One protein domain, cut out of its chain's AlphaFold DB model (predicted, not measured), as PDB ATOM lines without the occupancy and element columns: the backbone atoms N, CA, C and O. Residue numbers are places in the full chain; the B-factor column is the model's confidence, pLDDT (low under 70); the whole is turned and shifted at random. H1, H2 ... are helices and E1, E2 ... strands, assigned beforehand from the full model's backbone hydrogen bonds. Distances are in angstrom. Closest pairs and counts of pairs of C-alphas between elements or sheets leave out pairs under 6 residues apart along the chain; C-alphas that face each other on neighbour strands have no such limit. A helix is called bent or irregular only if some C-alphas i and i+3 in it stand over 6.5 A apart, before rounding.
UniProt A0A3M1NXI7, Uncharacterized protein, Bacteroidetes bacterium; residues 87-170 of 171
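AT A GLANCE: This is residues 87 to 170 of the 171 residues of an uncharacterized protein of Bacteroidetes bacterium (UniProt A0A3M1NXI7). A small three-stranded sheet, E1 E2 E3, whose middle strand E2 bends sharply, has helix H1 over one face, and the second helix, H2, packs on H1 with its first half, away from the sheet. The stretch before H1, residues 87 to 99, has no named element and its C-alphas lie 12 to 16 A from the mean of the C-alphas, and the long loop of residues 118 to 133, between E1 and E2, reaches to 20 A from that mean. The printed part has 84 residues with two named helices and three named strands, in the order H1 E1 E2 E3 H2, and under half of the residues are in named elements. The sheet is antiparallel, in the order E1 - E2 - E3, and the class is mixed, helices and strands. The whole is compact, with a radius of gyration of the C-alphas of 12.3 A and spans of 34 by 31 by 25 A.

IN THESE COORDINATES: Strand E2, residues 134 to 141, is the longest strand and measures 13.7 A from first to last C-alpha; it bends by 111 degrees at Ser 138. Strand E3, residues 144 to 148, measures 11.9 A and ends at C-alpha 148, at (8.837, 115.408, 30.793). Strand E1, residues 115 to 117, is 6.1 A long. Helix H1, residues 100 to 110, begins at C-alpha 100, at (9.101, 117.639, 38.969), and measures 14.1 A. H1 is irregular, but only just: C-alphas 107 and 110 are 6.8 A apart. Helix H2, residues 157 to 168, is the longest helix, 17.3 A from first to last C-alpha, and ends at C-alpha 168, at (26.976, 111.951, 24.034).

HOW THE PARTS SIT: E1, E2 and E3 form a meander, each strand the antiparallel neighbour of the one before, with E1 and E3 as edge strands and E2 as the inner strand. E2 and E3 are a hairpin, with 139 degrees between their directions; N 136 and O 146 are 2.9 A apart before the bend of E2, and N 141 and O 144 are 2.8 A apart after it, both within hydrogen-bond range. E1 and E2 are also a hairpin, at 146 degrees, with N 116 and O 135 within hydrogen-bond range at 2.8 A. E1 and E3 are apart. H1 is on the sheet, at a height over the sheet of 10.2 A, and together they make two layers, a helix on one face of a sheet. H1 lies over E3, and only just over E1 and E2, with 3 of its C-alphas falling on each of these two. On the local plane its line and that of E3 stand at 80 degrees, across the strands. The closest C-alphas of H1 and E1 are those of Ala 107 and Trp 115, 6.0 A apart. H2 touches H1 with residues 159 to 163 alone; their closest C-alphas are those of Trp 104 and Val 159, 7.1 A apart. The two helices run the same way at a shallow tilt of 34 degrees, only just short of steep. H2 is not on the sheet, and it is apart from E1 and E2. In H1 every O i to N i+4 pair is within hydrogen-bond range, and in H2 7 of 8 are.

THE WHOLE: The C-alphas farthest apart are those of Gly 142 and Gly 170, at 36.1 A. The printed part has no cut. The links H1 to E1 and E2 to E3 are tight, E3 to H2 is short, and E1 to E2 is long, with 16 residues between the strands. The mean pLDDT of the printed part is 87.0, and the model's confidence is under 70 at residues 126 to 127 and 168 to 170.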
ATOM      1  N   LYS A  87      22.017 116.572  44.838       74.56
ATOM      2  CA  LYS A  87      20.975 117.227  44.038       74.56
ATOM      3  C   LYS A  87      19.933 116.258  43.491       74.56
ATOM      4  O   LYS A  87      18.901 116.714  43.005       74.56
ATOM      5  N   ILE A  88      20.186 114.948  43.543       82.25
ATOM      6  CA  ILE A  88      19.258 113.925  43.063       82.25
ATOM      7  C   ILE A  88      18.359 113.512  44.238       82.25
ATOM      8  O   ILE A  88      18.855 112.936  45.208       82.25
ATOM      9  N   PRO A  89      17.038 113.754  44.170       80.56
ATOM     10  CA  PRO A  89      16.103 113.269  45.179       80.56
ATOM     11  C   PRO A  89      16.244 111.756  45.414       80.56
ATOM     12  O   PRO A  89      16.429 111.010  44.446       80.56
ATOM     13  N   PRO A  90      16.104 111.263  46.658       79.19
ATOM     14  CA  PRO A  90      16.144 109.832  46.933       79.19
ATOM     15  C   PRO A  90      14.985 109.102  46.243       79.19
ATOM     16  O   PRO A  90      13.918 109.681  45.997       79.19
ATOM     17  N   LYS A  91      15.187 107.808  45.962       83.69
ATOM     18  CA  LYS A  91      14.157 106.944  45.377       83.69
ATOM     19  C   LYS A  91      12.920 106.939  46.270       83.69
ATOM     20  O   LYS A  91      13.000 106.632  47.456       83.69
ATOM     21  N   GLN A  92      11.772 107.242  45.681       82.81
ATOM     22  CA  GLN A  92      10.488 107.258  46.370       82.81
ATOM     23  C   GLN A  92       9.376 106.826  45.410       82.81
ATOM     24  O   GLN A  92       9.560 106.927  44.195       82.81
ATOM     25  N   PRO A  93       8.228 106.345  45.916       89.31
ATOM     26  CA  PRO A  93       7.068 106.091  45.075       89.31
ATOM     27  C   PRO A  93       6.662 107.362  44.329       89.31
ATOM     28  O   PRO A  93       6.553 108.431  44.933       89.31
ATOM     29  N   ILE A  94       6.412 107.239  43.028       93.81
ATOM     30  CA  ILE A  94       5.993 108.368  42.201       93.81
ATOM     31  C   ILE A  94       4.538 108.245  41.761       93.81
ATOM     32  O   ILE A  94       3.981 107.159  41.610       93.81
ATOM     33  N   SER A  95       3.922 109.397  41.531       94.44
ATOM     34  CA  SER A  95       2.617 109.550  40.900       94.44
ATOM     35  C   SER A  95       2.697 110.667  39.861       94.44
ATOM     36  O   SER A  95       3.678 111.406  39.802       94.44
ATOM     37  N   ALA A  96       1.660 110.840  39.042       92.56
ATOM     38  CA  ALA A  96       1.637 111.911  38.040       92.56
ATOM     39  C   ALA A  96       1.665 113.338  38.633       92.56
ATOM     40  O   ALA A  96       1.956 114.295  37.906       92.56
ATOM     41  N   ASP A  97       1.382 113.460  39.931       93.75
ATOM     42  CA  ASP A  97       1.373 114.713  40.689       93.75
ATOM     43  C   ASP A  97       2.615 114.877  41.580       93.75
ATOM     44  O   ASP A  97       2.718 115.851  42.326       93.75
ATOM     45  N   SER A  98       3.577 113.950  41.502       93.94
ATOM     46  CA  SER A  98       4.851 114.079  42.210       93.94
ATOM     47  C   SER A  98       5.615 115.341  41.773       93.94
ATOM     48  O   SER A  98       5.473 115.787  40.627       93.94
ATOM     49  N   PRO A  99       6.458 115.912  42.657       93.56
ATOM     50  CA  PRO A  99       7.300 117.050  42.309       93.56
ATOM     51  C   PRO A  99       8.157 116.766  41.073       93.56
ATOM     52  O   PRO A  99       8.638 115.649  40.882       93.56
ATOM     53  N   VAL A 100       8.385 117.789  40.247       92.75
ATOM     54  CA  VAL A 100       9.101 117.639  38.969       92.75
ATOM     55  C   VAL A 100      10.513 117.073  39.149       92.75
ATOM     56  O   VAL A 100      10.932 116.234  38.359       92.75
ATOM     57  N   GLU A 101      11.212 117.447  40.224       91.88
ATOM     58  CA  GLU A 101      12.533 116.903  40.568       91.88
ATOM     59  C   GLU A 101      12.490 115.396  40.814       91.88
ATOM     60  O   GLU A 101      13.349 114.661  40.337       91.88
ATOM     61  N   VAL A 102      11.457 114.929  41.518       93.12
ATOM     62  CA  VAL A 102      11.256 113.509  41.814       93.12
ATOM     63  C   VAL A 102      10.951 112.738  40.532       93.12
ATOM     64  O   VAL A 102      11.488 111.654  40.333       93.12
ATOM     65  N   LEU A 103      10.145 113.310  39.632       95.19
ATOM     66  CA  LEU A 103       9.855 112.703  38.329       95.19
ATOM     67  C   LEU A 103      11.109 112.588  37.454       95.19
ATOM     68  O   LEU A 103      11.321 111.558  36.819       95.19
ATOM     69  N   TRP A 104      11.958 113.618  37.442       95.44
ATOM     70  CA  TRP A 104      13.239 113.572  36.739       95.44
ATOM     71  C   TRP A 104      14.207 112.563  37.355       95.44
ATOM     72  O   TRP A 104      14.880 111.839  36.620       95.44
ATOM     73  N   ALA A 105      14.270 112.484  38.687       92.62
ATOM     74  CA  ALA A 105      15.121 111.523  39.392       92.62
ATOM     75  C   ALA A 105      14.693 110.089  39.082       92.62
ATOM     76  O   ALA A 105      15.524 109.218  38.833       92.62
ATOM     77  N   ASP A 106      13.385 109.858  39.035       94.25
ATOM     78  CA  ASP A 106      12.820 108.576  38.655       94.25
ATOM     79  C   ASP A 106      13.185 108.190  37.213       94.25
ATOM     80  O   ASP A 106      13.773 107.130  36.990       94.25
ATOM     81  N   ALA A 107      12.949 109.099  36.260       94.31
ATOM     82  CA  ALA A 107      13.186 108.871  34.836       94.31
ATOM     83  C   ALA A 107      14.662 108.647  34.474       94.31
ATOM     84  O   ALA A 107      14.970 107.858  33.577       94.31
ATOM     85  N   LEU A 108      15.581 109.350  35.143       91.25
ATOM     86  CA  LEU A 108      17.003 109.354  34.793       91.25
ATOM     87  C   LEU A 108      17.878 108.526  35.719       91.25
ATOM     88  O   LEU A 108      19.026 108.268  35.362       91.25
ATOM     89  N   VAL A 109      17.398 108.110  36.887       88.88
ATOM     90  CA  VAL A 109      18.239 107.439  37.887       88.88
ATOM     91  C   VAL A 109      17.552 106.200  38.436       88.88
ATOM     92  O   VAL A 109      18.093 105.108  38.294       88.88
ATOM     93  N   HIS A 110      16.363 106.341  39.023       89.69
ATOM     94  CA  HIS A 110      15.838 105.300  39.916       89.69
ATOM     95  C   HIS A 110      15.061 104.176  39.237       89.69
ATOM     96  O   HIS A 110      15.125 103.044  39.723       89.69
ATOM     97  N   ASN A 111      14.302 104.479  38.179       92.06
ATOM     98  CA  ASN A 111      13.411 103.533  37.495       92.06
ATOM     99  C   ASN A 111      13.369 103.809  35.982       92.06
ATOM    100  O   ASN A 111      12.310 103.942  35.376       92.06
ATOM    101  N   ARG A 112      14.541 103.888  35.343       92.19
ATOM    102  CA  ARG A 112      14.675 104.225  33.911       92.19
ATOM    103  C   ARG A 112      13.811 103.358  32.992       92.19
ATOM    104  O   ARG A 112      13.283 103.854  32.000       92.19
ATOM    105  N   ASP A 113      13.651 102.084  33.336       93.19
ATOM    106  CA  ASP A 113      12.880 101.124  32.548       93.19
ATOM    107  C   ASP A 113      11.379 101.409  32.540       93.19
ATOM    108  O   ASP A 113      10.680 100.912  31.660       93.19
ATOM    109  N   ASP A 114      10.867 102.251  33.435       95.25
ATOM    110  CA  ASP A 114       9.466 102.674  33.426       95.25
ATOM    111  C   ASP A 114       9.208 103.856  32.486       95.25
ATOM    112  O   ASP A 114       8.060 104.275  32.298       95.25
ATOM    113  N   TRP A 115      10.252 104.350  31.818       94.81
ATOM    114  CA  TRP A 115      10.195 105.499  30.929       94.81
ATOM    115  C   TRP A 115      10.628 105.133  29.509       94.81
ATOM    116  O   TRP A 115      11.519 104.321  29.269       94.81
ATOM    117  N   TYR A 116       9.958 105.732  28.532       93.50
ATOM    118  CA  TYR A 116      10.472 105.847  27.178       93.50
ATOM    119  C   TYR A 116      11.374 107.070  27.119       93.50
ATOM    120  O   TYR A 116      10.915 108.183  27.385       93.50
ATOM    121  N   ASP A 117      12.626 106.844  26.745       92.75
ATOM    122  CA  ASP A 117      13.588 107.886  26.422       92.75
ATOM    123  C   ASP A 117      13.465 108.221  24.932       92.75
ATOM    124  O   ASP A 117      13.845 107.429  24.070       92.75
ATOM    125  N   ASN A 118      12.850 109.363  24.640       91.62
ATOM    126  CA  ASN A 118      12.722 109.905  23.290       91.62
ATOM    127  C   ASN A 118      13.580 111.170  23.131       91.62
ATOM    128  O   ASN A 118      13.281 112.008  22.276       91.62
ATOM    129  N   TYR A 119      14.598 111.365  23.975       89.25
ATOM    130  CA  TYR A 119      15.450 112.539  23.880       89.25
ATOM    131  C   TYR A 119      16.172 112.571  22.523       89.25
ATOM    132  O   TYR A 119      16.697 111.566  22.047       89.25
ATOM    133  N   GLY A 120      16.163 113.734  21.866       84.62
ATOM    134  CA  GLY A 120      16.739 113.931  20.527       84.62
ATOM    135  C   GLY A 120      15.797 113.622  19.355       84.62
ATOM    136  O   GLY A 120      15.889 114.304  18.337       84.62
ATOM    137  N   ASP A 121      14.843 112.698  19.509       82.31
ATOM    138  CA  ASP A 121      13.790 112.425  18.513       82.31
ATOM    139  C   ASP A 121      12.399 112.229  19.160       82.31
ATOM    140  O   ASP A 121      11.806 111.141  19.139       82.31
ATOM    141  N   PRO A 122      11.842 113.276  19.795       79.94
ATOM    142  CA  PRO A 122      10.549 113.167  20.444       79.94
ATOM    143  C   PRO A 122       9.444 113.136  19.399       79.94
ATOM    144  O   PRO A 122       9.163 114.123  18.711       79.94
ATOM    145  N   ARG A 123       8.762 111.988  19.338       76.00
ATOM    146  CA  ARG A 123       7.621 111.766  18.444       76.00
ATOM    147  C   ARG A 123       6.606 112.895  18.568       76.00
ATOM    148  O   ARG A 123       6.201 113.257  19.672       76.00
ATOM    149  N   ALA A 124       6.156 113.406  17.426       73.75
ATOM    150  CA  ALA A 124       5.124 114.429  17.386       73.75
ATOM    151  C   ALA A 124       3.874 113.971  18.157       73.75
ATOM    152  O   ALA A 124       3.408 112.834  18.040       73.75
ATOM    153  N   SER A 125       3.327 114.878  18.959       70.00
ATOM    154  CA  SER A 125       2.011 114.706  19.558       70.00
ATOM    155  C   SER A 125       0.942 114.669  18.463       70.00
ATOM    156  O   SER A 125       1.118 115.225  17.379       70.00
ATOM    157  N   SER A 126      -0.217 114.080  18.761       68.12
ATOM    158  CA  SER A 126      -1.359 114.035  17.833       68.12
ATOM    159  C   SER A 126      -1.875 115.419  17.405       68.12
ATOM    160  O   SER A 126      -2.676 115.504  16.483       68.12
ATOM    161  N   GLY A 127      -1.440 116.496  18.072       69.00
ATOM    162  CA  GLY A 127      -1.733 117.887  17.716       69.00
ATOM    163  C   GLY A 127      -0.636 118.586  16.905       69.00
ATOM    164  O   GLY A 127      -0.689 119.803  16.773       69.00
ATOM    165  N   GLY A 128       0.380 117.865  16.416       72.75
ATOM    166  CA  GLY A 128       1.471 118.425  15.604       72.75
ATOM    167  C   GLY A 128       2.590 119.122  16.390       72.75
ATOM    168  O   GLY A 128       3.568 119.557  15.792       72.75
ATOM    169  N   GLY A 129       2.487 119.215  17.721       79.75
ATOM    170  CA  GLY A 129       3.553 119.740  18.585       79.75
ATOM    171  C   GLY A 129       4.600 118.684  18.960       79.75
ATOM    172  O   GLY A 129       4.308 117.487  18.914       79.75
ATOM    173  N   LYS A 130       5.793 119.121  19.388       83.62
ATOM    174  CA  LYS A 130       6.877 118.254  19.891       83.62
ATOM    175  C   LYS A 130       6.395 117.429  21.094       83.62
ATOM    176  O   LYS A 130       5.877 117.989  22.063       83.62
ATOM    177  N   GLY A 131       6.529 116.104  21.025       88.06
ATOM    178  CA  GLY A 131       6.204 115.223  22.149       88.06
ATOM    179  C   GLY A 131       7.169 115.383  23.326       88.06
ATOM    180  O   GLY A 131       8.132 116.145  23.231       88.06
ATOM    181  N   PRO A 132       6.907 114.696  24.449       93.19
ATOM    182  CA  PRO A 132       7.810 114.703  25.591       93.19
ATOM    183  C   PRO A 132       9.127 113.995  25.267       93.19
ATOM    184  O   PRO A 132       9.130 112.960  24.595       93.19
ATOM    185  N   ASP A 133      10.223 114.535  25.798       93.50
ATOM    186  CA  ASP A 133      11.551 113.926  25.706       93.50
ATOM    187  C   ASP A 133      11.600 112.630  26.538       93.50
ATOM    188  O   ASP A 133      12.161 111.638  26.093       93.50
ATOM    189  N   PHE A 134      10.911 112.584  27.684       94.56
ATOM    190  CA  PHE A 134      10.724 111.362  28.477       94.56
ATOM    191  C   PHE A 134       9.245 111.099  28.714       94.56
ATOM    192  O   PHE A 134       8.514 111.986  29.147       94.56
ATOM    193  N   LYS A 135       8.780 109.876  28.456       94.62
ATOM    194  CA  LYS A 135       7.367 109.502  28.608       94.62
ATOM    195  C   LYS A 135       7.225 108.282  29.500       94.62
ATOM    196  O   LYS A 135       7.714 107.217  29.142       94.62
ATOM    197  N   HIS A 136       6.497 108.400  30.601       95.88
ATOM    198  CA  HIS A 136       6.257 107.261  31.482       95.88
ATOM    199  C   HIS A 136       5.430 106.184  30.756       95.88
ATOM    200  O   HIS A 136       4.533 106.495  29.977       95.88
ATOM    201  N   LYS A 137       5.690 104.900  30.999       95.06
ATOM    202  CA  LYS A 137       4.992 103.790  30.328       95.06
ATOM    203  C   LYS A 137       3.546 103.616  30.805       95.06
ATOM    204  O   LYS A 137       2.654 103.424  29.979       95.06
ATOM    205  N   SER A 138       3.305 103.713  32.116       94.75
ATOM    206  CA  SER A 138       1.990 103.493  32.744       94.75
ATOM    207  C   SER A 138       1.305 104.739  33.334       94.75
ATOM    208  O   SER A 138       0.080 104.841  33.240       94.75
ATOM    209  N   LEU A 139       2.038 105.690  33.928       95.31
ATOM    210  CA  LEU A 139       1.436 106.834  34.623       95.31
ATOM    211  C   LEU A 139       0.751 107.826  33.675       95.31
ATOM    212  O   LEU A 139       1.239 108.137  32.584       95.31
ATOM    213  N   LYS A 140      -0.388 108.368  34.123       93.75
ATOM    214  CA  LYS A 140      -1.203 109.332  33.377       93.75
ATOM    215  C   LYS A 140      -1.410 110.618  34.162       93.75
ATOM    216  O   LYS A 140      -1.746 110.571  35.337       93.75
ATOM    217  N   LYS A 141      -1.297 111.752  33.471       90.12
ATOM    218  CA  LYS A 141      -1.688 113.080  33.947       90.12
ATOM    219  C   LYS A 141      -2.954 113.512  33.210       90.12
ATOM    220  O   LYS A 141      -2.921 113.918  32.044       90.12
ATOM    221  N   GLY A 142      -4.100 113.339  33.866       89.19
ATOM    222  CA  GLY A 142      -5.410 113.457  33.222       89.19
ATOM    223  C   GLY A 142      -5.581 112.421  32.105       89.19
ATOM    224  O   GLY A 142      -5.343 111.231  32.301       89.19
ATOM    225  N   ARG A 143      -5.976 112.864  30.904       87.62
ATOM    226  CA  ARG A 143      -6.138 111.972  29.737       87.62
ATOM    227  C   ARG A 143      -4.827 111.592  29.043       87.62
ATOM    228  O   ARG A 143      -4.837 110.739  28.160       87.62
ATOM    229  N   PHE A 144      -3.722 112.245  29.394       88.00
ATOM    230  CA  PHE A 144      -2.438 112.079  28.724       88.00
ATOM    231  C   PHE A 144      -1.499 111.212  29.554       88.00
ATOM    232  O   PHE A 144      -1.582 111.176  30.776       88.00
ATOM    233  N   THR A 145      -0.586 110.515  28.891       91.88
ATOM    234  CA  THR A 145       0.533 109.866  29.575       91.88
ATOM    235  C   THR A 145       1.454 110.923  30.181       91.88
ATOM    236  O   THR A 145       1.647 111.979  29.577       91.88
ATOM    237  N   LEU A 146       2.023 110.642  31.353       95.12
ATOM    238  CA  LEU A 146       2.986 111.531  31.993       95.12
ATOM    239  C   LEU A 146       4.214 111.721  31.090       95.12
ATOM    240  O   LEU A 146       4.789 110.748  30.601       95.12
ATOM    241  N   GLY A 147       4.583 112.979  30.862       94.31
ATOM    242  CA  GLY A 147       5.703 113.359  30.013       94.31
ATOM    243  C   GLY A 147       6.553 114.443  30.663       94.31
ATOM    244  O   GLY A 147       6.023 115.290  31.384       94.31
ATOM    245  N   LEU A 148       7.853 114.410  30.390       94.88
ATOM    246  CA  LEU A 148       8.837 115.408  30.793       94.88
ATOM    247  C   LEU A 148       9.527 115.967  29.543       94.88
ATOM    248  O   LEU A 148       9.781 115.237  28.582       94.88
ATOM    249  N   TRP A 149       9.812 117.267  29.561       93.81
ATOM    250  CA  TRP A 149      10.463 117.994  28.472       93.81
ATOM    251  C   TRP A 149      11.736 118.636  29.008       93.81
ATOM    252  O   TRP A 149      11.640 119.500  29.873       93.81
ATOM    253  N   VAL A 150      12.899 118.250  28.481       92.69
ATOM    254  CA  VAL A 150      14.220 118.719  28.946       92.69
ATOM    255  C   VAL A 150      14.370 120.229  28.759       92.69
ATOM    256  O   VAL A 150      14.985 120.901  29.569       92.69
ATOM    257  N   ASN A 151      13.765 120.794  27.714       88.00
ATOM    258  CA  ASN A 151      13.835 122.235  27.438       88.00
ATOM    259  C   ASN A 151      12.683 123.028  28.083       88.00
ATOM    260  O   ASN A 151      12.315 124.096  27.596       88.00
ATOM    261  N   SER A 152      12.050 122.484  29.125       86.94
ATOM    262  CA  SER A 152      11.046 123.207  29.907       86.94
ATOM    263  C   SER A 152      11.695 124.039  31.010       86.94
ATOM    264  O   SER A 152      12.669 123.600  31.615       86.94
ATOM    265  N   ASN A 153      11.086 125.178  31.357       86.00
ATOM    266  CA  ASN A 153      11.511 126.031  32.475       86.00
ATOM    267  C   ASN A 153      11.443 125.334  33.847       86.00
ATOM    268  O   ASN A 153      11.955 125.865  34.824       86.00
ATOM    269  N   SER A 154      10.767 124.187  33.949       85.44
ATOM    270  CA  SER A 154      10.675 123.389  35.175       85.44
ATOM    271  C   SER A 154      11.713 122.265  35.256       85.44
ATOM    272  O   SER A 154      11.620 121.422  36.148       85.44
ATOM    273  N   THR A 155      12.664 122.212  34.321       92.25
ATOM    274  CA  THR A 155      13.729 121.206  34.310       92.25
ATOM    275  C   THR A 155      14.843 121.614  35.273       92.25
ATOM    276  O   THR A 155      15.387 122.703  35.119       92.25
ATOM    277  N   PRO A 156      15.195 120.774  36.261       90.88
ATOM    278  CA  PRO A 156      16.322 121.049  37.147       90.88
ATOM    279  C   PRO A 156      17.663 121.046  36.403       90.88
ATOM    280  O   PRO A 156      17.889 120.190  35.550       90.88
ATOM    281  N   ASP A 157      18.600 121.915  36.785       88.38
ATOM    282  CA  ASP A 157      19.901 122.059  36.103       88.38
ATOM    283  C   ASP A 157      20.692 120.744  35.988       88.38
ATOM    284  O   ASP A 157      21.333 120.466  34.972       88.38
ATOM    285  N   TRP A 158      20.622 119.896  37.020       85.50
ATOM    286  CA  TRP A 158      21.334 118.616  37.062       85.50
ATOM    287  C   TRP A 158      20.847 117.618  35.992       85.50
ATOM    288  O   TRP A 158      21.583 116.701  35.621       85.50
ATOM    289  N   VAL A 159      19.638 117.810  35.453       91.38
ATOM    290  CA  VAL A 159      19.069 116.973  34.387       91.38
ATOM    291  C   VAL A 159      19.840 117.137  33.087       91.38
ATOM    292  O   VAL A 159      20.134 116.136  32.438       91.38
ATOM    293  N   HIS A 160      20.202 118.366  32.711       87.94
ATOM    294  CA  HIS A 160      20.895 118.629  31.447       87.94
ATOM    295  C   HIS A 160      22.217 117.868  31.369       87.94
ATOM    296  O   HIS A 160      22.471 117.180  30.385       87.94
ATOM    297  N   GLN A 161      22.992 117.881  32.455       83.38
ATOM    298  CA  GLN A 161      24.267 117.167  32.539       83.38
ATOM    299  C   GLN A 161      24.090 115.650  32.393       83.38
ATOM    300  O   GLN A 161      24.852 114.991  31.683       83.38
ATOM    301  N   LEU A 162      23.076 115.074  33.048       85.38
ATOM    302  CA  LEU A 162      22.808 113.634  32.980       85.38
ATOM    303  C   LEU A 162      22.300 113.198  31.609       85.38
ATOM    304  O   LEU A 162      22.736 112.167  31.095       85.38
ATOM    305  N   VAL A 163      21.384 113.970  31.028       88.31
ATOM    306  CA  VAL A 163      20.842 113.704  29.697       88.31
ATOM    307  C   VAL A 163      21.961 113.816  28.662       88.31
ATOM    308  O   VAL A 163      22.196 112.874  27.911       88.31
ATOM    309  N   GLU A 164      22.734 114.902  28.666       83.50
ATOM    310  CA  GLU A 164      23.869 115.061  27.751       83.50
ATOM    311  C   GLU A 164      24.860 113.905  27.876       83.50
ATOM    312  O   GLU A 164      25.187 113.279  26.868       83.50
ATOM    313  N   LYS A 165      25.259 113.539  29.101       77.25
ATOM    314  CA  LYS A 165      26.173 112.416  29.351       77.25
ATOM    315  C   LYS A 165      25.635 111.087  28.818       77.25
ATOM    316  O   LYS A 165      26.402 110.298  28.268       77.25
ATOM    317  N   ARG A 166      24.335 110.827  28.972       78.31
ATOM    318  CA  ARG A 166      23.691 109.598  28.487       78.31
ATOM    319  C   ARG A 166      23.725 109.493  26.963       78.31
ATOM    320  O   ARG A 166      23.902 108.394  26.446       78.31
ATOM    321  N   HIS A 167      23.565 110.611  26.257       77.25
ATOM    322  CA  HIS A 167      23.406 110.618  24.800       77.25
ATOM    323  C   HIS A 167      24.666 111.033  24.018       77.25
ATOM    324  O   HIS A 167      24.729 110.773  22.821       77.25
ATOM    325  N   HIS A 168      25.683 111.622  24.660       67.25
ATOM    326  CA  HIS A 168      26.976 111.951  24.034       67.25
ATOM    327  C   HIS A 168      28.057 110.868  24.201       67.25
ATOM    328  O   HIS A 168      29.102 110.965  23.568       67.25
ATOM    329  N   GLY A 169      27.822 109.813  24.988       54.06
ATOM    330  CA  GLY A 169      28.778 108.710  25.185       54.06
ATOM    331  C   GLY A 169      28.858 107.678  24.049       54.06
ATOM    332  O   GLY A 169      29.407 106.605  24.262       54.06
ATOM    333  N   GLY A 170      28.285 107.959  22.876       45.50
ATOM    334  CA  GLY A 170      28.221 107.019  21.755       45.50
ATOM    335  C   GLY A 170      28.398 107.709  20.410       45.50
ATOM    336  O   GLY A 170      27.428 107.857  19.668       45.50
TER     337      GLY A 170